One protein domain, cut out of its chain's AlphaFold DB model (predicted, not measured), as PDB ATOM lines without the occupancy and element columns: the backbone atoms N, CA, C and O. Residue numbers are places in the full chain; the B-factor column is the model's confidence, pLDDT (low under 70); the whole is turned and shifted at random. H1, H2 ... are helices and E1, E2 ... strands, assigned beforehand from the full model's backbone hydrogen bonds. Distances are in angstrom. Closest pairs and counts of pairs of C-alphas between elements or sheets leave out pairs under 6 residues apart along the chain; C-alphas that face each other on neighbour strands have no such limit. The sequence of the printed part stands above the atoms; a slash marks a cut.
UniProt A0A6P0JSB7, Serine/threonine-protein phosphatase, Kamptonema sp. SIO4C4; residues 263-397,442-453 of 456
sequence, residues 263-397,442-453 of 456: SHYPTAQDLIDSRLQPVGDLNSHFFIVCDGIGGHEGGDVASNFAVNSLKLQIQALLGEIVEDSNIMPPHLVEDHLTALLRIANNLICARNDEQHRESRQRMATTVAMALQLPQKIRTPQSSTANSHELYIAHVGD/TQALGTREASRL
ATOM      1  N   SER A 263      29.393 -29.472 -24.750       96.62
ATOM      2  CA  SER A 263      29.853 -30.281 -25.870       96.62
ATOM      3  C   SER A 263      29.959 -29.423 -27.119       96.62
ATOM      4  O   SER A 263      29.187 -28.488 -27.322       96.62
ATOM      5  N   HIS A 264      30.908 -29.746 -27.990       96.69
ATOM      6  CA  HIS A 264      31.088 -29.013 -29.235       96.69
ATOM      7  C   HIS A 264      31.501 -29.926 -30.386       96.69
ATOM      8  O   HIS A 264      32.008 -31.029 -30.188       96.69
ATOM      9  N   TYR A 265      31.308 -29.427 -31.600       95.56
ATOM     10  CA  TYR A 265      31.785 -30.028 -32.833       95.56
ATOM     11  C   TYR A 265      32.294 -28.938 -33.788       95.56
ATOM     12  O   TYR A 265      31.667 -27.877 -33.868       95.56
ATOM     13  N   PRO A 266      33.380 -29.189 -34.541       93.88
ATOM     14  CA  PRO A 266      34.210 -30.398 -34.519       93.88
ATOM     15  C   PRO A 266      35.150 -30.445 -33.310       93.88
ATOM     16  O   PRO A 266      35.594 -29.406 -32.824       93.88
ATOM     17  N   THR A 267      35.479 -31.645 -32.832       92.38
ATOM     18  CA  THR A 267      36.567 -31.845 -31.862       92.38
ATOM     19  C   THR A 267      37.930 -31.846 -32.562       92.38
ATOM     20  O   THR A 267      38.024 -31.957 -33.788       92.38
ATOM     21  N   ALA A 268      39.021 -31.785 -31.792       87.62
ATOM     22  CA  ALA A 268      40.370 -31.931 -32.344       87.62
ATOM     23  C   ALA A 268      40.550 -33.250 -33.123       87.62
ATOM     24  O   ALA A 268      41.218 -33.253 -34.156       87.62
ATOM     25  N   GLN A 269      39.926 -34.341 -32.663       87.19
ATOM     26  CA  GLN A 269      39.965 -35.629 -33.354       87.19
ATOM     27  C   GLN A 269      39.176 -35.584 -34.668       87.19
ATOM     28  O   GLN A 269      39.693 -36.018 -35.691       87.19
ATOM     29  N   ASP A 270      37.988 -34.968 -34.686       88.56
ATOM     30  CA  ASP A 270      37.181 -34.834 -35.910       88.56
ATOM     31  C   ASP A 270      37.914 -34.060 -37.018       88.56
ATOM     32  O   ASP A 270      37.800 -34.401 -38.197       88.56
ATOM     33  N   LEU A 271      38.693 -33.038 -36.637       82.75
ATOM     34  CA  LEU A 271      39.542 -32.250 -37.541       82.75
ATOM     35  C   LEU A 271      40.800 -33.002 -38.010       82.75
ATOM     36  O   LEU A 271      41.455 -32.599 -38.976       82.75
ATOM     37  N   ILE A 272      41.227 -34.040 -37.291       81.88
ATOM     38  CA  ILE A 272      42.307 -34.933 -37.729       81.88
ATOM     39  C   ILE A 272      41.733 -35.962 -38.701       81.88
ATOM     40  O   ILE A 272      42.264 -36.114 -39.799       81.88
ATOM     41  N   ASP A 273      40.623 -36.599 -38.331       79.06
ATOM     42  CA  ASP A 273      39.957 -37.626 -39.132       79.06
ATOM     43  C   ASP A 273      39.481 -37.073 -40.482       79.06
ATOM     44  O   ASP A 273      39.554 -37.763 -41.500       79.06
ATOM     45  N   SER A 274      39.056 -35.806 -40.522       70.56
ATOM     46  CA  SER A 274      38.618 -35.157 -41.759       70.56
ATOM     47  C   SER A 274      39.718 -35.026 -42.809       70.56
ATOM     48  O   SER A 274      39.474 -35.223 -43.999       70.56
ATOM     49  N   ARG A 275      40.960 -34.776 -42.375       65.88
ATOM     50  CA  ARG A 275      42.133 -34.661 -43.256       65.88
ATOM     51  C   ARG A 275      42.525 -35.988 -43.906       65.88
ATOM     52  O   ARG A 275      43.341 -35.985 -44.826       65.88
ATOM     53  N   LEU A 276      41.973 -37.101 -43.427       59.91
ATOM     54  CA  LEU A 276      42.244 -38.451 -43.917       59.91
ATOM     55  C   LEU A 276      41.164 -38.961 -44.893       59.91
ATOM     56  O   LEU A 276      41.343 -40.027 -45.482       59.91
ATOM     57  N   GLN A 277      40.060 -38.227 -45.086       59.41
ATOM     58  CA  GLN A 277      38.945 -38.625 -45.955       59.41
ATOM     59  C   GLN A 277      39.214 -38.272 -47.438       59.41
ATOM     60  O   GLN A 277      39.628 -37.150 -47.737       59.41
ATOM     61  N   PRO A 278      38.967 -39.196 -48.392       47.12
ATOM     62  CA  PRO A 278      39.194 -38.967 -49.827       47.12
ATOM     63  C   PRO A 278      38.086 -38.149 -50.517       47.12
ATOM     64  O   PRO A 278      38.318 -37.590 -51.590       47.12
ATOM     65  N   VAL A 279      36.890 -38.076 -49.925       51.06
ATOM     66  CA  VAL A 279      35.776 -37.218 -50.365       51.06
ATOM     67  C   VAL A 279      35.814 -35.960 -49.500       51.06
ATOM     68  O   VAL A 279      36.037 -36.080 -48.299       51.06
ATOM     69  N   GLY A 280      35.676 -34.780 -50.116       62.09
ATOM     70  CA  GLY A 280      35.955 -33.468 -49.510       62.09
ATOM     71  C   GLY A 280      35.522 -33.317 -48.046       62.09
ATOM     72  O   GLY A 280      34.497 -33.850 -47.641       62.09
ATOM     73  N   ASP A 281      36.322 -32.586 -47.265       73.38
ATOM     74  CA  ASP A 281      36.186 -32.433 -45.811       73.38
ATOM     75  C   ASP A 281      34.830 -31.825 -45.397       73.38
ATOM     76  O   ASP A 281      34.736 -30.624 -45.152       73.38
ATOM     77  N   LEU A 282      33.792 -32.663 -45.265       79.50
ATOM     78  CA  LEU A 282      32.461 -32.281 -44.775       79.50
ATOM     79  C   LEU A 282      32.476 -31.843 -43.302       79.50
ATOM     80  O   LEU A 282      31.578 -31.126 -42.864       79.50
ATOM     81  N   ASN A 283      33.493 -32.233 -42.528       79.50
ATOM     82  CA  ASN A 283      33.601 -31.855 -41.118       79.50
ATOM     83  C   ASN A 283      33.928 -30.367 -40.960       79.50
ATOM     84  O   ASN A 283      33.624 -29.781 -39.925       79.50
ATOM     85  N   SER A 284      34.490 -29.746 -41.999       83.38
ATOM     86  CA  SER A 284      34.756 -28.311 -42.043       83.38
ATOM     87  C   SER A 284      33.534 -27.436 -42.374       83.38
ATOM     88  O   SER A 284      33.626 -26.207 -42.347       83.38
ATOM     89  N   HIS A 285      32.384 -28.050 -42.664       88.88
ATOM     90  CA  HIS A 285      31.182 -27.342 -43.102       88.88
ATOM     91  C   HIS A 285      30.208 -27.001 -41.978       88.88
ATOM     92  O   HIS A 285      29.243 -26.287 -42.233       88.88
ATOM     93  N   PHE A 286      30.400 -27.475 -40.747       93.12
ATOM     94  CA  PHE A 286      29.453 -27.170 -39.678       93.12
ATOM     95  C   PHE A 286      30.073 -27.156 -38.289       93.12
ATOM     96  O   PHE A 286      31.068 -27.822 -38.014       93.12
ATOM     97  N   PHE A 287      29.439 -26.384 -37.415       95.25
ATOM     98  CA  PHE A 287      29.888 -26.095 -36.062       95.25
ATOM     99  C   PHE A 287      28.709 -26.211 -35.125       95.25
ATOM    100  O   PHE A 287      27.634 -25.704 -35.442       95.25
ATOM    101  N   ILE A 288      28.908 -26.854 -33.983       97.50
ATOM    102  CA  ILE A 288      27.867 -27.037 -32.975       97.50
ATOM    103  C   ILE A 288      28.483 -26.736 -31.617       97.50
ATOM    104  O   ILE A 288      29.570 -27.219 -31.314       97.50
ATOM    105  N   VAL A 289      27.776 -25.966 -30.803       97.81
ATOM    106  CA  VAL A 289      28.034 -25.804 -29.374       97.81
ATOM    107  C   VAL A 289      26.742 -26.122 -28.639       97.81
ATOM    108  O   VAL A 289      25.679 -25.630 -29.012       97.81
ATOM    109  N   CYS A 290      26.841 -26.958 -27.618       97.56
ATOM    110  CA  CYS A 290      25.741 -27.390 -26.776       97.56
ATOM    111  C   CYS A 290      26.146 -27.187 -25.319       97.56
ATOM    112  O   CYS A 290      27.150 -27.755 -24.900       97.56
ATOM    113  N   ASP A 291      25.364 -26.420 -24.572       95.38
ATOM    114  CA  ASP A 291      25.500 -26.239 -23.125       95.38
ATOM    115  C   ASP A 291      24.455 -27.124 -22.434       95.38
ATOM    116  O   ASP A 291      23.243 -26.971 -22.645       95.38
ATOM    117  N   GLY A 292      24.936 -28.118 -21.690       93.94
ATOM    118  CA  GLY A 292      24.109 -29.063 -20.958       93.94
ATOM    119  C   GLY A 292      23.465 -28.416 -19.732       93.94
ATOM    120  O   GLY A 292      24.141 -27.915 -18.850       93.94
ATOM    121  N   ILE A 293      22.139 -28.498 -19.631       85.94
ATOM    122  CA  ILE A 293      21.369 -27.901 -18.536       85.94
ATOM    123  C   ILE A 293      20.890 -29.027 -17.613       85.94
ATOM    124  O   ILE A 293      19.942 -29.755 -17.939       85.94
ATOM    125  N   GLY A 294      21.542 -29.185 -16.458       65.94
ATOM    126  CA  GLY A 294      21.251 -30.232 -15.479       65.94
ATOM    127  C   GLY A 294      20.864 -29.705 -14.095       65.94
ATOM    128  O   GLY A 294      21.646 -29.052 -13.416       65.94
ATOM    129  N   GLY A 295      19.659 -30.055 -13.630       59.66
ATOM    130  CA  GLY A 295      19.210 -29.812 -12.254       59.66
ATOM    131  C   GLY A 295      19.710 -30.835 -11.228       59.66
ATOM    132  O   GLY A 295      19.515 -30.580 -10.051       59.66
ATOM    133  N   HIS A 296      20.284 -31.962 -11.676       53.00
ATOM    134  CA  HIS A 296      21.175 -32.932 -11.007       53.00
ATOM    135  C   HIS A 296      21.377 -34.110 -11.998       53.00
ATOM    136  O   HIS A 296      20.401 -34.739 -12.393       53.00
ATOM    137  N   GLU A 297      22.624 -34.373 -12.415       67.50
ATOM    138  CA  GLU A 297      23.091 -35.442 -13.332       67.50
ATOM    139  C   GLU A 297      22.412 -35.552 -14.718       67.50
ATOM    140  O   GLU A 297      21.400 -36.233 -14.903       67.50
ATOM    141  N   GLY A 298      23.058 -35.009 -15.757       83.62
ATOM    142  CA  GLY A 298      22.784 -35.407 -17.144       83.62
ATOM    143  C   GLY A 298      22.877 -34.317 -18.201       83.62
ATOM    144  O   GLY A 298      22.531 -34.612 -19.346       83.62
ATOM    145  N   GLY A 299      23.308 -33.098 -17.858       90.00
ATOM    146  CA  GLY A 299      23.543 -32.044 -18.848       90.00
ATOM    147  C   GLY A 299      24.591 -32.480 -19.869       90.00
ATOM    148  O   GLY A 299      24.322 -32.455 -21.067       90.00
ATOM    149  N   ASP A 300      25.704 -33.045 -19.394       91.06
ATOM    150  CA  ASP A 300      26.740 -33.656 -20.235       91.06
ATOM    151  C   ASP A 300      26.195 -34.752 -21.161       91.06
ATOM    152  O   ASP A 300      26.610 -34.876 -22.310       91.06
ATOM    153  N   VAL A 301      25.253 -35.567 -20.674       91.69
ATOM    154  CA  VAL A 301      24.643 -36.627 -21.479       91.69
ATOM    155  C   VAL A 301      23.790 -36.003 -22.577       91.69
ATOM    156  O   VAL A 301      23.895 -36.428 -23.724       91.69
ATOM    157  N   ALA A 302      22.973 -34.994 -22.261       94.50
ATOM    158  CA  ALA A 302      22.132 -34.319 -23.243       94.50
ATOM    159  C   ALA A 302      22.949 -33.567 -24.302       94.50
ATOM    160  O   ALA A 302      22.663 -33.727 -25.492       94.50
ATOM    161  N   SER A 303      23.966 -32.800 -23.901       96.06
ATOM    162  CA  SER A 303      24.806 -32.025 -24.821       96.06
ATOM    163  C   SER A 303      25.588 -32.939 -25.768       96.06
ATOM    164  O   SER A 303      25.538 -32.750 -26.988       96.06
ATOM    165  N   ASN A 304      26.183 -34.023 -25.253       95.25
ATOM    166  CA  ASN A 304      26.843 -35.036 -26.082       95.25
ATOM    167  C   ASN A 304      25.864 -35.750 -27.023       95.25
ATOM    168  O   ASN A 304      26.200 -36.040 -28.176       95.25
ATOM    169  N   PHE A 305      24.650 -36.062 -26.561       94.31
ATOM    170  CA  PHE A 305      23.650 -36.737 -27.392       94.31
ATOM    171  C   PHE A 305      23.172 -35.836 -28.535       94.31
ATOM    172  O   PHE A 305      23.066 -36.304 -29.671       94.31
ATOM    173  N   ALA A 306      22.966 -34.541 -28.265       96.94
ATOM    174  CA  ALA A 306      22.635 -33.548 -29.283       96.94
ATOM    175  C   ALA A 306      23.737 -33.435 -30.341       96.94
ATOM    176  O   ALA A 306      23.448 -33.589 -31.527       96.94
ATOM    177  N   VAL A 307      24.996 -33.232 -29.927       97.19
ATOM    178  CA  VAL A 307      26.127 -33.091 -30.859       97.19
ATOM    179  C   VAL A 307      26.268 -34.324 -31.749       97.19
ATOM    180  O   VAL A 307      26.329 -34.191 -32.970       97.19
ATOM    181  N   ASN A 308      26.268 -35.529 -31.171       96.06
ATOM    182  CA  ASN A 308      26.447 -36.765 -31.939       96.06
ATOM    183  C   ASN A 308      25.285 -37.029 -32.905       96.06
ATOM    184  O   ASN A 308      25.505 -37.435 -34.048       96.06
ATOM    185  N   SER A 309      24.051 -36.772 -32.466       96.50
ATOM    186  CA  SER A 309      22.867 -36.910 -33.312       96.50
ATOM    187  C   SER A 309      22.892 -35.928 -34.484       96.50
ATOM    188  O   SER A 309      22.664 -36.327 -35.626       96.50
ATOM    189  N   LEU A 310      23.182 -34.653 -34.218       97.25
ATOM    190  CA  LEU A 310      23.236 -33.613 -35.244       97.25
ATOM    191  C   LEU A 310      24.391 -33.856 -36.217       97.25
ATOM    192  O   LEU A 310      24.178 -33.772 -37.421       97.25
ATOM    193  N   LYS A 311      25.574 -34.244 -35.723       95.25
ATOM    194  CA  LYS A 311      26.741 -34.588 -36.549       95.25
ATOM    195  C   LYS A 311      26.388 -35.592 -37.645       95.25
ATOM    196  O   LYS A 311      26.616 -35.309 -38.816       95.25
ATOM    197  N   LEU A 312      25.807 -36.735 -37.275       93.62
ATOM    198  CA  LEU A 312      25.478 -37.798 -38.231       93.62
ATOM    199  C   LEU A 312      24.451 -37.339 -39.270       93.62
ATOM    200  O   LEU A 312      24.608 -37.597 -40.461       93.62
ATOM    201  N   GLN A 313      23.405 -36.645 -38.825       95.38
ATOM    202  CA  GLN A 313      22.338 -36.217 -39.724       95.38
ATOM    203  C   GLN A 313      22.777 -35.080 -40.660       95.38
ATOM    204  O   GLN A 313      22.400 -35.071 -41.830       95.38
ATOM    205  N   ILE A 314      23.594 -34.138 -40.177       95.56
ATOM    206  CA  ILE A 314      24.152 -33.058 -41.002       95.56
ATOM    207  C   ILE A 314      25.120 -33.633 -42.029       95.56
ATOM    208  O   ILE A 314      25.044 -33.256 -43.190       95.56
ATOM    209  N   GLN A 315      25.988 -34.574 -41.647       92.62
ATOM    210  CA  GLN A 315      26.882 -35.238 -42.601       92.62
ATOM    211  C   GLN A 315      26.103 -35.931 -43.729       92.62
ATOM    212  O   GLN A 315      26.502 -35.819 -44.887       92.62
ATOM    213  N   ALA A 316      24.975 -36.581 -43.415       92.69
ATOM    214  CA  ALA A 316      24.095 -37.168 -44.425       92.69
ATOM    215  C   ALA A 316      23.487 -36.101 -45.355       92.69
ATOM    216  O   ALA A 316      23.631 -36.206 -46.571       92.69
ATOM    217  N   LEU A 317      22.902 -35.035 -44.791       93.75
ATOM    218  CA  LEU A 317      22.344 -33.913 -45.561       93.75
ATOM    219  C   LEU A 317      23.395 -33.268 -46.478       93.75
ATOM    220  O   LEU A 317      23.130 -32.989 -47.643       93.75
ATOM    221  N   LEU A 318      24.601 -33.030 -45.962       92.75
ATOM    222  CA  LEU A 318      25.690 -32.448 -46.738       92.75
ATOM    223  C   LEU A 318      26.139 -33.372 -47.874       92.75
ATOM    224  O   LEU A 318      26.415 -32.882 -48.966       92.75
ATOM    225  N   GLY A 319      26.182 -34.687 -47.640       90.50
ATOM    226  CA  GLY A 319      26.456 -35.679 -48.681       90.50
ATOM    227  C   GLY A 319      25.446 -35.604 -49.827       90.50
ATOM    228  O   GLY A 319      25.847 -35.501 -50.985       90.50
ATOM    229  N   GLU A 320      24.150 -35.548 -49.506       91.56
ATOM    230  CA  GLU A 320      23.073 -35.394 -50.497       91.56
ATOM    231  C   GLU A 320      23.214 -34.088 -51.299       91.56
ATOM    232  O   GLU A 320      23.129 -34.096 -52.527       91.56
ATOM    233  N   ILE A 321      23.506 -32.970 -50.627       91.38
ATOM    234  CA  ILE A 321      23.690 -31.656 -51.270       91.38
ATOM    235  C   ILE A 321      24.904 -31.641 -52.206       91.38
ATOM    236  O   ILE A 321      24.867 -30.999 -53.256       91.38
ATOM    237  N   VAL A 322      25.991 -32.329 -51.847       89.06
ATOM    238  CA  VAL A 322      27.173 -32.436 -52.713       89.06
ATOM    239  C   VAL A 322      26.854 -33.227 -53.982       89.06
ATOM    240  O   VAL A 322      27.430 -32.941 -55.037       89.06
ATOM    241  N   GLU A 323      25.976 -34.223 -53.914       88.12
ATOM    242  CA  GLU A 323      25.587 -35.035 -55.070       88.12
ATOM    243  C   GLU A 323      24.527 -34.358 -55.950       88.12
ATOM    244  O   GLU A 323      24.545 -34.550 -57.171       88.12
ATOM    245  N   ASP A 324      23.663 -33.516 -55.377       88.50
ATOM    246  CA  ASP A 324      22.663 -32.770 -56.136       88.50
ATOM    247  C   ASP A 324      23.298 -31.647 -56.983       88.50
ATOM    248  O   ASP A 324      24.225 -30.931 -56.599       88.50
ATOM    249  N   SER A 325      22.777 -31.497 -58.197       85.06
ATOM    250  CA  SER A 325      23.145 -30.418 -59.116       85.06
ATOM    251  C   SER A 325      22.213 -29.208 -59.019       85.06
ATOM    252  O   SER A 325      22.509 -28.159 -59.599       85.06
ATOM    253  N   ASN A 326      21.091 -29.354 -58.314       90.56
ATOM    254  CA  ASN A 326      20.145 -28.288 -58.046       90.56
ATOM    255  C   ASN A 326      20.501 -27.565 -56.746       90.56
ATOM    256  O   ASN A 326      20.981 -28.147 -55.782       90.56
ATOM    257  N   ILE A 327      20.228 -26.265 -56.733       92.56
ATOM    258  CA  ILE A 327      20.382 -25.418 -55.551       92.56
ATOM    259  C   ILE A 327      19.165 -25.648 -54.657       92.56
ATOM    260  O   ILE A 327      18.035 -25.443 -55.110       92.56
ATOM    261  N   MET A 328      19.387 -26.034 -53.399       95.12
ATOM    262  CA  MET A 328      18.330 -26.140 -52.403       95.12
ATOM    263  C   MET A 328      17.831 -24.730 -52.050       95.12
ATOM    264  O   MET A 328      18.615 -23.877 -51.630       95.12
ATOM    265  N   PRO A 329      16.531 -24.436 -52.225       95.19
ATOM    266  CA  PRO A 329      15.969 -23.152 -51.833       95.19
ATOM    267  C   PRO A 329      16.071 -22.909 -50.318       95.19
ATOM    268  O   PRO A 329      15.873 -23.852 -49.549       95.19
ATOM    269  N   PRO A 330      16.220 -21.649 -49.860       95.25
ATOM    270  CA  PRO A 330      16.423 -21.343 -48.442       95.25
ATOM    271  C   PRO A 330      15.372 -21.909 -47.487       95.25
ATOM    272  O   PRO A 330      15.718 -22.424 -46.433       95.25
ATOM    273  N   HIS A 331      14.096 -21.875 -47.874       94.81
ATOM    274  CA  HIS A 331      13.016 -22.402 -47.039       94.81
ATOM    275  C   HIS A 331      13.103 -23.923 -46.833       94.81
ATOM    276  O   HIS A 331      12.727 -24.404 -45.774       94.81
ATOM    277  N   LEU A 332      13.616 -24.682 -47.813       95.88
ATOM    278  CA  LEU A 332      13.828 -26.120 -47.637       95.88
ATOM    279  C   LEU A 332      15.013 -26.385 -46.708       95.88
ATOM    280  O   LEU A 332      14.935 -27.287 -45.880       95.88
ATOM    281  N   VAL A 333      16.072 -25.572 -46.787       95.62
ATOM    282  CA  VAL A 333      17.183 -25.635 -45.823       95.62
ATOM    283  C   VAL A 333      16.660 -25.395 -44.403       95.62
ATOM    284  O   VAL A 333      16.954 -26.177 -43.504       95.62
ATOM    285  N   GLU A 334      15.844 -24.355 -44.202       95.00
ATOM    286  CA  GLU A 334      15.202 -24.045 -42.915       95.00
ATOM    287  C   GLU A 334      14.328 -25.210 -42.407       95.00
ATOM    288  O   GLU A 334      14.403 -25.578 -41.228       95.00
ATOM    289  N   ASP A 335      13.544 -25.839 -43.291       95.44
ATOM    290  CA  ASP A 335      12.721 -27.010 -42.967       95.44
ATOM    291  C   ASP A 335      13.586 -28.217 -42.550       95.44
ATOM    292  O   ASP A 335      13.288 -28.875 -41.546       95.44
ATOM    293  N   HIS A 336      14.690 -28.482 -43.262       96.12
ATOM    294  CA  HIS A 336      15.649 -29.531 -42.905       96.12
ATOM    295  C   HIS A 336      16.299 -29.255 -41.547       96.12
ATOM    296  O   HIS A 336      16.243 -30.116 -40.672       96.12
ATOM    297  N   LEU A 337      16.848 -28.057 -41.321       96.00
ATOM    298  CA  LEU A 337      17.456 -27.673 -40.039       96.00
ATOM    299  C   LEU A 337      16.471 -27.820 -38.872       96.00
ATOM    300  O   LEU A 337      16.815 -28.366 -37.822       96.00
ATOM    301  N   THR A 338      15.217 -27.412 -39.081       95.69
ATOM    302  CA  THR A 338      14.143 -27.600 -38.101       95.69
ATOM    303  C   THR A 338      13.910 -29.083 -37.809       95.69
ATOM    304  O   THR A 338      13.778 -29.475 -36.647       95.69
ATOM    305  N   ALA A 339      13.862 -29.934 -38.837       95.62
ATOM    306  CA  ALA A 339      13.688 -31.374 -38.666       95.62
ATOM    307  C   ALA A 339      14.855 -32.010 -37.890       95.62
ATOM    308  O   ALA A 339      14.608 -32.784 -36.964       95.62
ATOM    309  N   LEU A 340      16.098 -31.625 -38.195       95.94
ATOM    310  CA  LEU A 340      17.305 -32.094 -37.506       95.94
ATOM    311  C   LEU A 340      17.257 -31.804 -35.999       95.94
ATOM    312  O   LEU A 340      17.450 -32.704 -35.175       95.94
ATOM    313  N   LEU A 341      16.928 -30.562 -35.628       96.44
ATOM    314  CA  LEU A 341      16.793 -30.151 -34.227       96.44
ATOM    315  C   LEU A 341      15.658 -30.899 -33.517       96.44
ATOM    316  O   LEU A 341      15.801 -31.304 -32.363       96.44
ATOM    317  N   ARG A 342      14.536 -31.136 -34.207       95.69
ATOM    318  CA  ARG A 342      13.407 -31.907 -33.665       95.69
ATOM    319  C   ARG A 342      13.765 -33.370 -33.417       95.69
ATOM    320  O   ARG A 342      13.339 -33.926 -32.406       95.69
ATOM    321  N   ILE A 343      14.545 -33.986 -34.304       95.62
ATOM    322  CA  ILE A 343      15.028 -35.359 -34.126       95.62
ATOM    323  C   ILE A 343      15.961 -35.426 -32.914       95.62
ATOM    324  O   ILE A 343      15.727 -36.242 -32.021       95.62
ATOM    325  N   ALA A 344      16.944 -34.524 -32.819       96.19
ATOM    326  CA  ALA A 344      17.843 -34.445 -31.665       96.19
ATOM    327  C   ALA A 344      17.071 -34.234 -30.347       96.19
ATOM    328  O   ALA A 344      17.309 -34.931 -29.361       96.19
ATOM    329  N   ASN A 345      16.075 -33.343 -30.346       96.00
ATOM    330  CA  ASN A 345      15.187 -33.133 -29.205       96.00
ATOM    331  C   ASN A 345      14.457 -34.412 -28.781       96.00
ATOM    332  O   ASN A 345      14.453 -34.756 -27.602       96.00
ATOM    333  N   ASN A 346      13.835 -35.110 -29.734       94.81
ATOM    334  CA  ASN A 346      13.054 -36.310 -29.447       94.81
ATOM    335  C   ASN A 346      13.922 -37.446 -28.909       94.81
ATOM    336  O   ASN A 346      13.476 -38.173 -28.030       94.81
ATOM    337  N   LEU A 347      15.163 -37.566 -29.381       93.94
ATOM    338  CA  LEU A 347      16.129 -38.526 -28.855       93.94
ATOM    339  C   LEU A 347      16.448 -38.252 -27.375       93.94
ATOM    340  O   LEU A 347      16.431 -39.174 -26.558       93.94
ATOM    341  N   ILE A 348      16.665 -36.987 -26.997       94.56
ATOM    342  CA  ILE A 348      16.879 -36.604 -25.591       94.56
ATOM    343  C   ILE A 348      15.598 -36.828 -24.771       94.56
ATOM    344  O   ILE A 348      15.664 -37.337 -23.653       94.56
ATOM    345  N   CYS A 349      14.419 -36.497 -25.311       93.19
ATOM    346  CA  CYS A 349      13.147 -36.765 -24.638       93.19
ATOM    347  C   CYS A 349      12.913 -38.260 -24.397       93.19
ATOM    348  O   CYS A 349      12.582 -38.623 -23.275       93.19
ATOM    349  N   ALA A 350      13.147 -39.114 -25.394       93.25
ATOM    350  CA  ALA A 350      12.980 -40.559 -25.262       93.25
ATOM    351  C   ALA A 350      13.870 -41.119 -24.147       93.25
ATOM    352  O   ALA A 350      13.396 -41.841 -23.277       93.25
ATOM    353  N   ARG A 351      15.137 -40.695 -24.094       92.12
ATOM    354  CA  ARG A 351      16.059 -41.112 -23.034       92.12
ATOM    355  C   ARG A 351      15.673 -40.566 -21.655       92.12
ATOM    356  O   ARG A 351      15.883 -41.245 -20.655       92.12
ATOM    357  N   ASN A 352      15.095 -39.365 -21.581       92.44
ATOM    358  CA  ASN A 352      14.494 -38.870 -20.340       92.44
ATOM    359  C   ASN A 352      13.339 -39.769 -19.876       92.44
ATOM    360  O   ASN A 352      13.269 -40.097 -18.695       92.44
ATOM    361  N   ASP A 353      12.461 -40.171 -20.793       92.19
ATOM    362  CA  ASP A 353      11.284 -40.984 -20.482       92.19
ATOM    363  C   ASP A 353      11.676 -42.413 -20.066       92.19
ATOM    364  O   ASP A 353      11.163 -42.923 -19.071       92.19
ATOM    365  N   GLU A 354      12.650 -43.023 -20.754       93.00
ATOM    366  CA  GLU A 354      13.246 -44.323 -20.399       93.00
ATOM    367  C   GLU A 354      13.873 -44.325 -18.999       93.00
ATOM    368  O   GLU A 354      13.833 -45.329 -18.295       93.00
ATOM    369  N   GLN A 355      14.453 -43.196 -18.588       90.38
ATOM    370  CA  GLN A 355      15.058 -43.021 -17.266       90.38
ATOM    371  C   GLN A 355      14.073 -42.471 -16.225       90.38
ATOM    372  O   GLN A 355      14.493 -42.128 -15.120       90.38
ATOM    373  N   HIS A 356      12.784 -42.366 -16.570       89.75
ATOM    374  CA  HIS A 356      11.728 -41.818 -15.713       89.75
ATOM    375  C   HIS A 356      12.055 -40.423 -15.150       89.75
ATOM    376  O   HIS A 356      11.685 -40.081 -14.028       89.75
ATOM    377  N   ARG A 357      12.765 -39.603 -15.932       87.25
ATOM    378  CA  ARG A 357      13.125 -38.231 -15.567       87.25
ATOM    379  C   ARG A 357      11.965 -37.287 -15.852       87.25
ATOM    380  O   ARG A 357      11.546 -37.101 -17.000       87.25
ATOM    381  N   GLU A 358      11.492 -36.616 -14.808       85.25
ATOM    382  CA  GLU A 358      10.353 -35.704 -14.886       85.25
ATOM    383  C   GLU A 358      10.710 -34.271 -14.486       85.25
ATOM    384  O   GLU A 358      11.596 -34.014 -13.670       85.25
ATOM    385  N   SER A 359       9.962 -33.304 -15.024       83.44
ATOM    386  CA  SER A 359      10.074 -31.890 -14.649       83.44
ATOM    387  C   SER A 359      11.531 -31.387 -14.667       83.44
ATOM    388  O   SER A 359      12.161 -31.385 -15.720       83.44
ATOM    389  N   ARG A 360      12.076 -30.968 -13.516       79.56
ATOM    390  CA  ARG A 360      13.446 -30.438 -13.379       79.56
ATOM    391  C   ARG A 360      14.541 -31.510 -13.431       79.56
ATOM    392  O   ARG A 360      15.710 -31.155 -13.469       79.56
ATOM    393  N   GLN A 361      14.174 -32.790 -13.409       83.75
ATOM    394  CA  GLN A 361      15.113 -33.907 -13.531       83.75
ATOM    395  C   GLN A 361      15.389 -34.276 -14.991       83.75
ATOM    396  O   GLN A 361      16.295 -35.062 -15.256       83.75
ATOM    397  N   ARG A 362      14.607 -33.748 -15.946       89.06
ATOM    398  CA  ARG A 362      14.880 -33.970 -17.367       89.06
ATOM    399  C   ARG A 362      16.226 -33.354 -17.721       89.06
ATOM    400  O   ARG A 362      16.440 -32.173 -17.470       89.06
ATOM    401  N   MET A 363      17.091 -34.146 -18.347       92.12
ATOM    402  CA  MET A 363      18.284 -33.614 -18.994       92.12
ATOM    403  C   MET A 363      17.878 -32.786 -20.209       92.12
ATOM    404  O   MET A 363      16.957 -33.152 -20.952       92.12
ATOM    405  N   ALA A 364      18.574 -31.678 -20.397       93.94
ATOM    406  CA  ALA A 364      18.354 -30.766 -21.496       93.94
ATOM    407  C   ALA A 364      19.677 -30.159 -21.947       93.94
ATOM    408  O   ALA A 364      20.680 -30.256 -21.249       93.94
ATOM    409  N   THR A 365      19.677 -29.545 -23.120       96.06
ATOM    410  CA  THR A 365      20.842 -28.818 -23.627       96.06
ATOM    411  C   THR A 365      20.400 -27.678 -24.530       96.06
ATOM    412  O   THR A 365      19.367 -27.777 -25.207       96.06
ATOM    413  N   THR A 366      21.177 -26.605 -24.567       96.88
ATOM    414  CA  THR A 366      21.108 -25.623 -25.651       96.88
ATOM    415  C   THR A 366      21.700 -26.215 -26.934       96.88
ATOM    416  O   THR A 366      22.344 -27.269 -26.909       96.88
ATOM    417  N   VAL A 367      21.497 -25.521 -28.053       97.81
ATOM    418  CA  VAL A 367      22.257 -25.706 -29.292       97.81
ATOM    419  C   VAL A 367      22.519 -24.340 -29.908       97.81
ATOM    420  O   VAL A 367      21.593 -23.555 -30.084       97.81
ATOM    421  N   ALA A 368      23.754 -24.077 -30.308       97.94
ATOM    422  CA  ALA A 368      24.127 -23.020 -31.234       97.94
ATOM    423  C   ALA A 368      24.895 -23.660 -32.392       97.94
ATOM    424  O   ALA A 368      25.949 -24.262 -32.190       97.94
ATOM    425  N   MET A 369      24.349 -23.558 -33.602       97.19
ATOM    426  CA  MET A 369      24.873 -24.232 -34.781       97.19
ATOM    427  C   MET A 369      25.088 -23.265 -35.940       97.19
ATOM    428  O   MET A 369      24.258 -22.392 -36.191       97.19
ATOM    429  N   ALA A 370      26.175 -23.470 -36.680       96.06
ATOM    430  CA  ALA A 370      26.427 -22.821 -37.960       96.06
ATOM    431  C   ALA A 370      26.730 -23.876 -39.038       96.06
ATOM    432  O   ALA A 370      27.503 -24.796 -38.787       96.06
ATOM    433  N   LEU A 371      26.126 -23.750 -40.221       94.94
ATOM    434  CA  LEU A 371      26.204 -24.709 -41.327       94.94
ATOM    435  C   LEU A 371      26.519 -23.990 -42.644       94.94
ATOM    436  O   LEU A 371      25.728 -23.179 -43.122       94.94
ATOM    437  N   GLN A 372      27.663 -24.302 -43.243       93.00
ATOM    438  CA  GLN A 372      28.091 -23.838 -44.555       93.00
ATOM    439  C   GLN A 372      27.666 -24.865 -45.607       93.00
ATOM    440  O   GLN A 372      28.195 -25.976 -45.635       93.00
ATOM    441  N   LEU A 373      26.723 -24.511 -46.481       91.69
ATOM    442  CA  LEU A 373      26.233 -25.459 -47.482       91.69
ATOM    443  C   LEU A 373      27.225 -25.601 -48.649       91.69
ATOM    444  O   LEU A 373      27.537 -24.608 -49.303       91.69
ATOM    445  N   PRO A 374      27.678 -26.817 -48.990       89.31
ATOM    446  CA  PRO A 374      28.564 -27.077 -50.121       89.31
ATOM    447  C   PRO A 374      27.790 -27.158 -51.449       89.31
ATOM    448  O   PRO A 374      28.046 -28.050 -52.260       89.31
ATOM    449  N   GLN A 375      26.828 -26.258 -51.687       91.06
ATOM    450  CA  GLN A 375      26.020 -26.319 -52.909       91.06
ATOM    451  C   GLN A 375      26.894 -26.040 -54.136       91.06
ATOM    452  O   GLN A 375      27.689 -25.094 -54.151       91.06
ATOM    453  N   LYS A 376      26.733 -26.847 -55.189       89.12
ATOM    454  CA  LYS A 376      27.486 -26.696 -56.438       89.12
ATOM    455  C   LYS A 376      26.872 -25.606 -57.309       89.12
ATOM    456  O   LYS A 376      25.869 -25.813 -57.987       89.12
ATOM    457  N   ILE A 377      27.530 -24.454 -57.354       90.25
ATOM    458  CA  ILE A 377      27.121 -23.321 -58.180       90.25
ATOM    459  C   ILE A 377      27.892 -23.338 -59.499       90.25
ATOM    460  O   ILE A 377      29.124 -23.393 -59.529       90.25
ATOM    461  N   ARG A 378      27.160 -23.285 -60.616       82.75
ATOM    462  CA  ARG A 378      27.757 -23.138 -61.949       82.75
ATOM    463  C   ARG A 378      28.162 -21.685 -62.153       82.75
ATOM    464  O   ARG A 378      27.307 -20.804 -62.168       82.75
ATOM    465  N   THR A 379      29.455 -21.445 -62.338       73.19
ATOM    466  CA  THR A 379      29.980 -20.103 -62.614       73.19
ATOM    467  C   THR A 379      30.174 -19.881 -64.121       73.19
ATOM    468  O   THR A 379      30.386 -20.847 -64.863       73.19
ATOM    469  N   PRO A 380      30.148 -18.624 -64.607       68.06
ATOM    470  CA  PRO A 380      30.435 -18.303 -66.009       68.06
ATOM    471  C   PRO A 380      31.810 -18.793 -66.491       68.06
ATOM    472  O   PRO A 380      31.975 -19.058 -67.678       68.06
ATOM    473  N   GLN A 381      32.789 -18.957 -65.589       64.62
ATOM    474  CA  GLN A 381      34.121 -19.491 -65.906       64.62
ATOM    475  C   GLN A 381      34.184 -21.038 -65.972       64.62
ATOM    476  O   GLN A 381      35.268 -21.613 -65.927       64.62
ATOM    477  N   SER A 382      33.042 -21.729 -66.097       55.19
ATOM    478  CA  SER A 382      32.919 -23.188 -66.314       55.19
ATOM    479  C   SER A 382      33.488 -24.099 -65.211       55.19
ATOM    480  O   SER A 382      33.635 -25.302 -65.432       55.19
ATOM    481  N   SER A 383      33.773 -23.572 -64.017       65.94
ATOM    482  CA  SER A 383      34.085 -24.388 -62.836       65.94
ATOM    483  C   SER A 383      32.901 -24.406 -61.866       65.94
ATOM    484  O   SER A 383      32.187 -23.410 -61.710       65.94
ATOM    485  N   THR A 384      32.652 -25.560 -61.244       68.38
ATOM    486  CA  THR A 384      31.724 -25.668 -60.112       68.38
ATOM    487  C   THR A 384      32.395 -25.085 -58.876       68.38
ATOM    488  O   THR A 384      33.455 -25.573 -58.481       68.38
ATOM    489  N   ALA A 385      31.781 -24.073 -58.268       79.38
ATOM    490  CA  ALA A 385      32.250 -23.454 -57.031       79.38
ATOM    491  C   ALA A 385      31.225 -23.651 -55.902       79.38
ATOM    492  O   ALA A 385      30.054 -23.929 -56.163       79.38
ATOM    493  N   ASN A 386      31.678 -23.535 -54.653       82.19
ATOM    494  CA  ASN A 386      30.814 -23.564 -53.471       82.19
ATOM    495  C   ASN A 386      29.977 -22.267 -53.402       82.19
ATOM    496  O   ASN A 386      30.442 -21.207 -53.823       82.19
ATOM    497  N   SER A 387      28.749 -22.350 -52.889       84.25
ATOM    498  CA  SER A 387      27.816 -21.234 -52.728       84.25
ATOM    499  C   SER A 387      28.211 -20.199 -51.667       84.25
ATOM    500  O   SER A 387      27.705 -19.077 -51.706       84.25
ATOM    501  N   HIS A 388      29.127 -20.547 -50.753       88.38
ATOM    502  CA  HIS A 388      29.618 -19.700 -49.651       88.38
ATOM    503  C   HIS A 388      28.523 -19.163 -48.723       88.38
ATOM    504  O   HIS A 388      28.724 -18.167 -48.026       88.38
ATOM    505  N   GLU A 389      27.359 -19.803 -48.693       91.56
ATOM    506  CA  GLU A 389      26.307 -19.444 -47.747       91.56
ATOM    507  C   GLU A 389      26.523 -20.115 -46.393       91.56
ATOM    508  O   GLU A 389      27.092 -21.207 -46.308       91.56
ATOM    509  N   LEU A 390      26.056 -19.441 -45.342       93.25
ATOM    510  CA  LEU A 390      26.127 -19.886 -43.959       93.25
ATOM    511  C   LEU A 390      24.746 -19.738 -43.322       93.25
ATOM    512  O   LEU A 390      24.185 -18.641 -43.297       93.25
ATOM    513  N   TYR A 391      24.232 -20.833 -42.784       96.25
ATOM    514  CA  TYR A 391      23.013 -20.881 -41.991       96.25
ATOM    515  C   TYR A 391      23.362 -20.953 -40.515       96.25
ATOM    516  O   TYR A 391      24.337 -21.596 -40.133       96.25
ATOM    517  N   ILE A 392      22.552 -20.304 -39.688       96.31
ATOM    518  CA  ILE A 392      22.632 -20.381 -38.235       96.31
ATOM    519  C   ILE A 392      21.308 -20.945 -37.738       96.31
ATOM    520  O   ILE A 392      20.257 -20.515 -38.205       96.31
ATOM    521  N   ALA A 393      21.372 -21.872 -36.791       96.19
ATOM    522  CA  ALA A 393      20.212 -22.352 -36.054       96.19
ATOM    523  C   ALA A 393      20.567 -22.417 -34.570       96.19
ATOM    524  O   ALA A 393      21.684 -22.819 -34.222       96.19
ATOM    525  N   HIS A 394      19.655 -22.008 -33.693       96.56
ATOM    526  CA  HIS A 394      19.927 -22.045 -32.262       96.56
ATOM    527  C   HIS A 394      18.676 -22.313 -31.422       96.56
ATOM    528  O   HIS A 394      17.556 -21.992 -31.801       96.56
ATOM    529  N   VAL A 395      18.878 -22.914 -30.252       97.00
ATOM    530  CA  VAL A 395      17.857 -23.124 -29.223       97.00
ATOM    531  C   VAL A 395      18.504 -22.902 -27.865       97.00
ATOM    532  O   VAL A 395      19.486 -23.567 -27.537       97.00
ATOM    533  N   GLY A 396      17.937 -22.008 -27.062       95.44
ATOM    534  CA  GLY A 396      18.493 -21.635 -25.760       95.44
ATOM    535  C   GLY A 396      19.260 -20.316 -25.806       95.44
ATOM    536  O   GLY A 396      18.958 -19.438 -26.614       95.44
ATOM    537  N   ASP A 397      20.229 -20.156 -24.916       95.62
ATOM    538  CA  ASP A 397      20.977 -18.917 -24.676       95.62
ATOM    539  C   ASP A 397      22.468 -19.015 -25.035       95.62
ATOM    540  O   ASP A 397      23.223 -18.070 -24.813       95.62
ATOM    541  N   THR A 442      13.710 -20.527 -21.534       92.56
ATOM    542  CA  THR A 442      12.341 -20.790 -21.986       92.56
ATOM    543  C   THR A 442      12.272 -21.905 -23.018       92.56
ATOM    544  O   THR A 442      11.207 -22.514 -23.168       92.56
ATOM    545  N   GLN A 443      13.392 -22.198 -23.684       91.25
ATOM    546  CA  GLN A 443      13.522 -23.278 -24.650       91.25
ATOM    547  C   GLN A 443      14.910 -23.925 -24.538       91.25
ATOM    548  O   GLN A 443      15.913 -23.237 -24.401       91.25
ATOM    549  N   ALA A 444      14.940 -25.254 -24.576       94.00
ATOM    550  CA  ALA A 444      16.138 -26.087 -24.638       94.00
ATOM    551  C   ALA A 444      15.731 -27.460 -25.188       94.00
ATOM    552  O   ALA A 444      14.584 -27.893 -24.981       94.00
ATOM    553  N   LEU A 445      16.642 -28.152 -25.872       94.94
ATOM    554  CA  LEU A 445      16.374 -29.492 -26.388       94.94
ATOM    555  C   LEU A 445      16.188 -30.484 -25.235       94.94
ATOM    556  O   LEU A 445      16.879 -30.405 -24.225       94.94
ATOM    557  N   GLY A 446      15.251 -31.421 -25.379       92.44
ATOM    558  CA  GLY A 446      14.983 -32.486 -24.404       92.44
ATOM    559  C   GLY A 446      13.949 -32.143 -23.326       92.44
ATOM    560  O   GLY A 446      13.397 -33.050 -22.690       92.44
ATOM    561  N   THR A 447      13.625 -30.856 -23.158       86.81
ATOM    562  CA  THR A 447      12.695 -30.385 -22.114       86.81
ATOM    563  C   THR A 447      11.232 -30.719 -22.402       86.81
ATOM    564  O   THR A 447      10.446 -30.910 -21.471       86.81
ATOM    565  N   ARG A 448      10.835 -30.753 -23.680       85.19
ATOM    566  CA  ARG A 448       9.451 -30.921 -24.154       85.19
ATOM    567  C   ARG A 448       9.435 -31.604 -25.521       85.19
ATOM    568  O   ARG A 448      10.445 -31.626 -26.212       85.19
ATOM    569  N   GLU A 449       8.271 -32.098 -25.936       84.00
ATOM    570  CA  GLU A 449       8.074 -32.635 -27.288       84.00
ATOM    571  C   GLU A 449       8.492 -31.645 -28.387       84.00
ATOM    572  O   GLU A 449       8.248 -30.438 -28.282       84.00
ATOM    573  N   ALA A 450       9.033 -32.173 -29.489       80.56
ATOM    574  CA  ALA A 450       9.519 -31.395 -30.631       80.56
ATOM    575  C   ALA A 450       8.476 -30.449 -31.252       80.56
ATOM    576  O   ALA A 450       8.834 -29.411 -31.808       80.56
ATOM    577  N   SER A 451       7.184 -30.775 -31.144       79.19
ATOM    578  CA  SER A 451       6.075 -29.930 -31.612       79.19
ATOM    579  C   SER A 451       6.006 -28.576 -30.892       79.19
ATOM    580  O   SER A 451       5.406 -27.631 -31.405       79.19
ATOM    581  N   ARG A 452       6.619 -28.472 -29.705       81.56
ATOM    582  CA  ARG A 452       6.632 -27.271 -28.863       81.56
ATOM    583  C   ARG A 452       7.901 -26.433 -29.001       81.56
ATOM    584  O   ARG A 452       7.939 -25.353 -28.409       81.56
ATOM    585  N   LEU A 453       8.896 -26.893 -29.762       79.31
ATOM    586  CA  LEU A 453      10.029 -26.057 -30.155       79.31
ATOM    587  C   LEU A 453       9.522 -24.982 -31.119       79.31
ATOM    588  O   LEU A 453       8.963 -25.287 -32.176       79.31
TER     589      LEU A 453
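AT A GLANCE: This is residues 263 to 397 and 442 to 453 of the 456 residues of the protein "Serine/threonine-protein phosphatase" of Kamptonema sp. SIO4C4 (UniProt A0A6P0JSB7). A nearly flat sheet of four strands has a long helical hairpin, H3 and H4, over one face, with no long helix on the other; H3 runs along E2 and H4 passes slantwise over E6. The small hairpin E4 and E5 sticks out at one end of this slab, and the short helix H1 lies off the E1 edge. The printed part has 147 residues, with four named helices and six named strands in the order E1 H1 H2 E2 H3 H4 E3 E4 E5 E6. The class is mixed, helices and strands, and both sheets are antiparallel, the larger one in the order E1 - E2 - E3 - E6. The whole is compact, with a radius of gyration of the C-alphas of 16.8 A, yet elongated, with spans of 58 by 33 by 24 A.

HOW THE PARTS SIT: E1, residues 263 to 265, is an edge strand antiparallel to E2, residues 286 to 293; N 263 and O 290 are 2.8 A apart, within hydrogen-bond range. E2 is antiparallel to E3, residues 367 to 372, with N 287 and O 370 at 2.9 A. E3 is antiparallel to the other edge strand, E6, residues 390 to 395, with N 369 and O 393 at 2.8 A. H3, residues 299 to 323, is on the sheet at a height over the sheet of 8.9 A and runs along the strands, at 15 degrees to E2 on the local plane. H4, residues 330 to 354, is on the same face at a height of 10.9 A, slantwise to the strands, only just, at 32 degrees to E6 on the local plane. Together they are two layers, helices on one face of a sheet. H4 touches H3 with residues 340 to 348 alone, the closest C-alphas being those of Ala 306 and Ala 344, 5.4 A; this helical hairpin has a shallow tilt of 34 degrees, only just short of steep, opposite ways. H2, residues 282 to 285, only grazes the sheet and touches H1, residues 268 to 276, closest at the C-alphas of Ser 274 and Asn 283, 6.0 A. H1 is not on the sheet. The hairpin of E4, residues 376 to 378, and E5, residues 384 to 386, has N 377 and O 385 at 2.8 A. In H3 and H4 every O i to N i+4 pair is within hydrogen-bond range, in H1 3 of 5, and H2 is too short for such a pair.

IN THESE COORDINATES: E1 begins at C-alpha 263, (29.853, -30.281, -25.870). H1 measures 13.4 A, E2 22.6 A, H3 and H4 36.4 A each, E3 16.4 A and E6 17.2 A. H4 ends at C-alpha 354, (13.246, -44.323, -20.399), and E6 at C-alpha 395, (17.857, -23.124, -29.223).

THE WHOLE: The two C-alphas farthest apart are those of His 356 and Gln 381, 59.3 A. Residues 398 to 441 are not printed, and C-alphas 397 and 442 are 9.2 A apart across the cut. The link from H4 to E3, 12 residues, is long. The mean pLDDT of the printed part is 88.1, and residues 275 to 280, 294 to 297 and 380 to 384 are under 70.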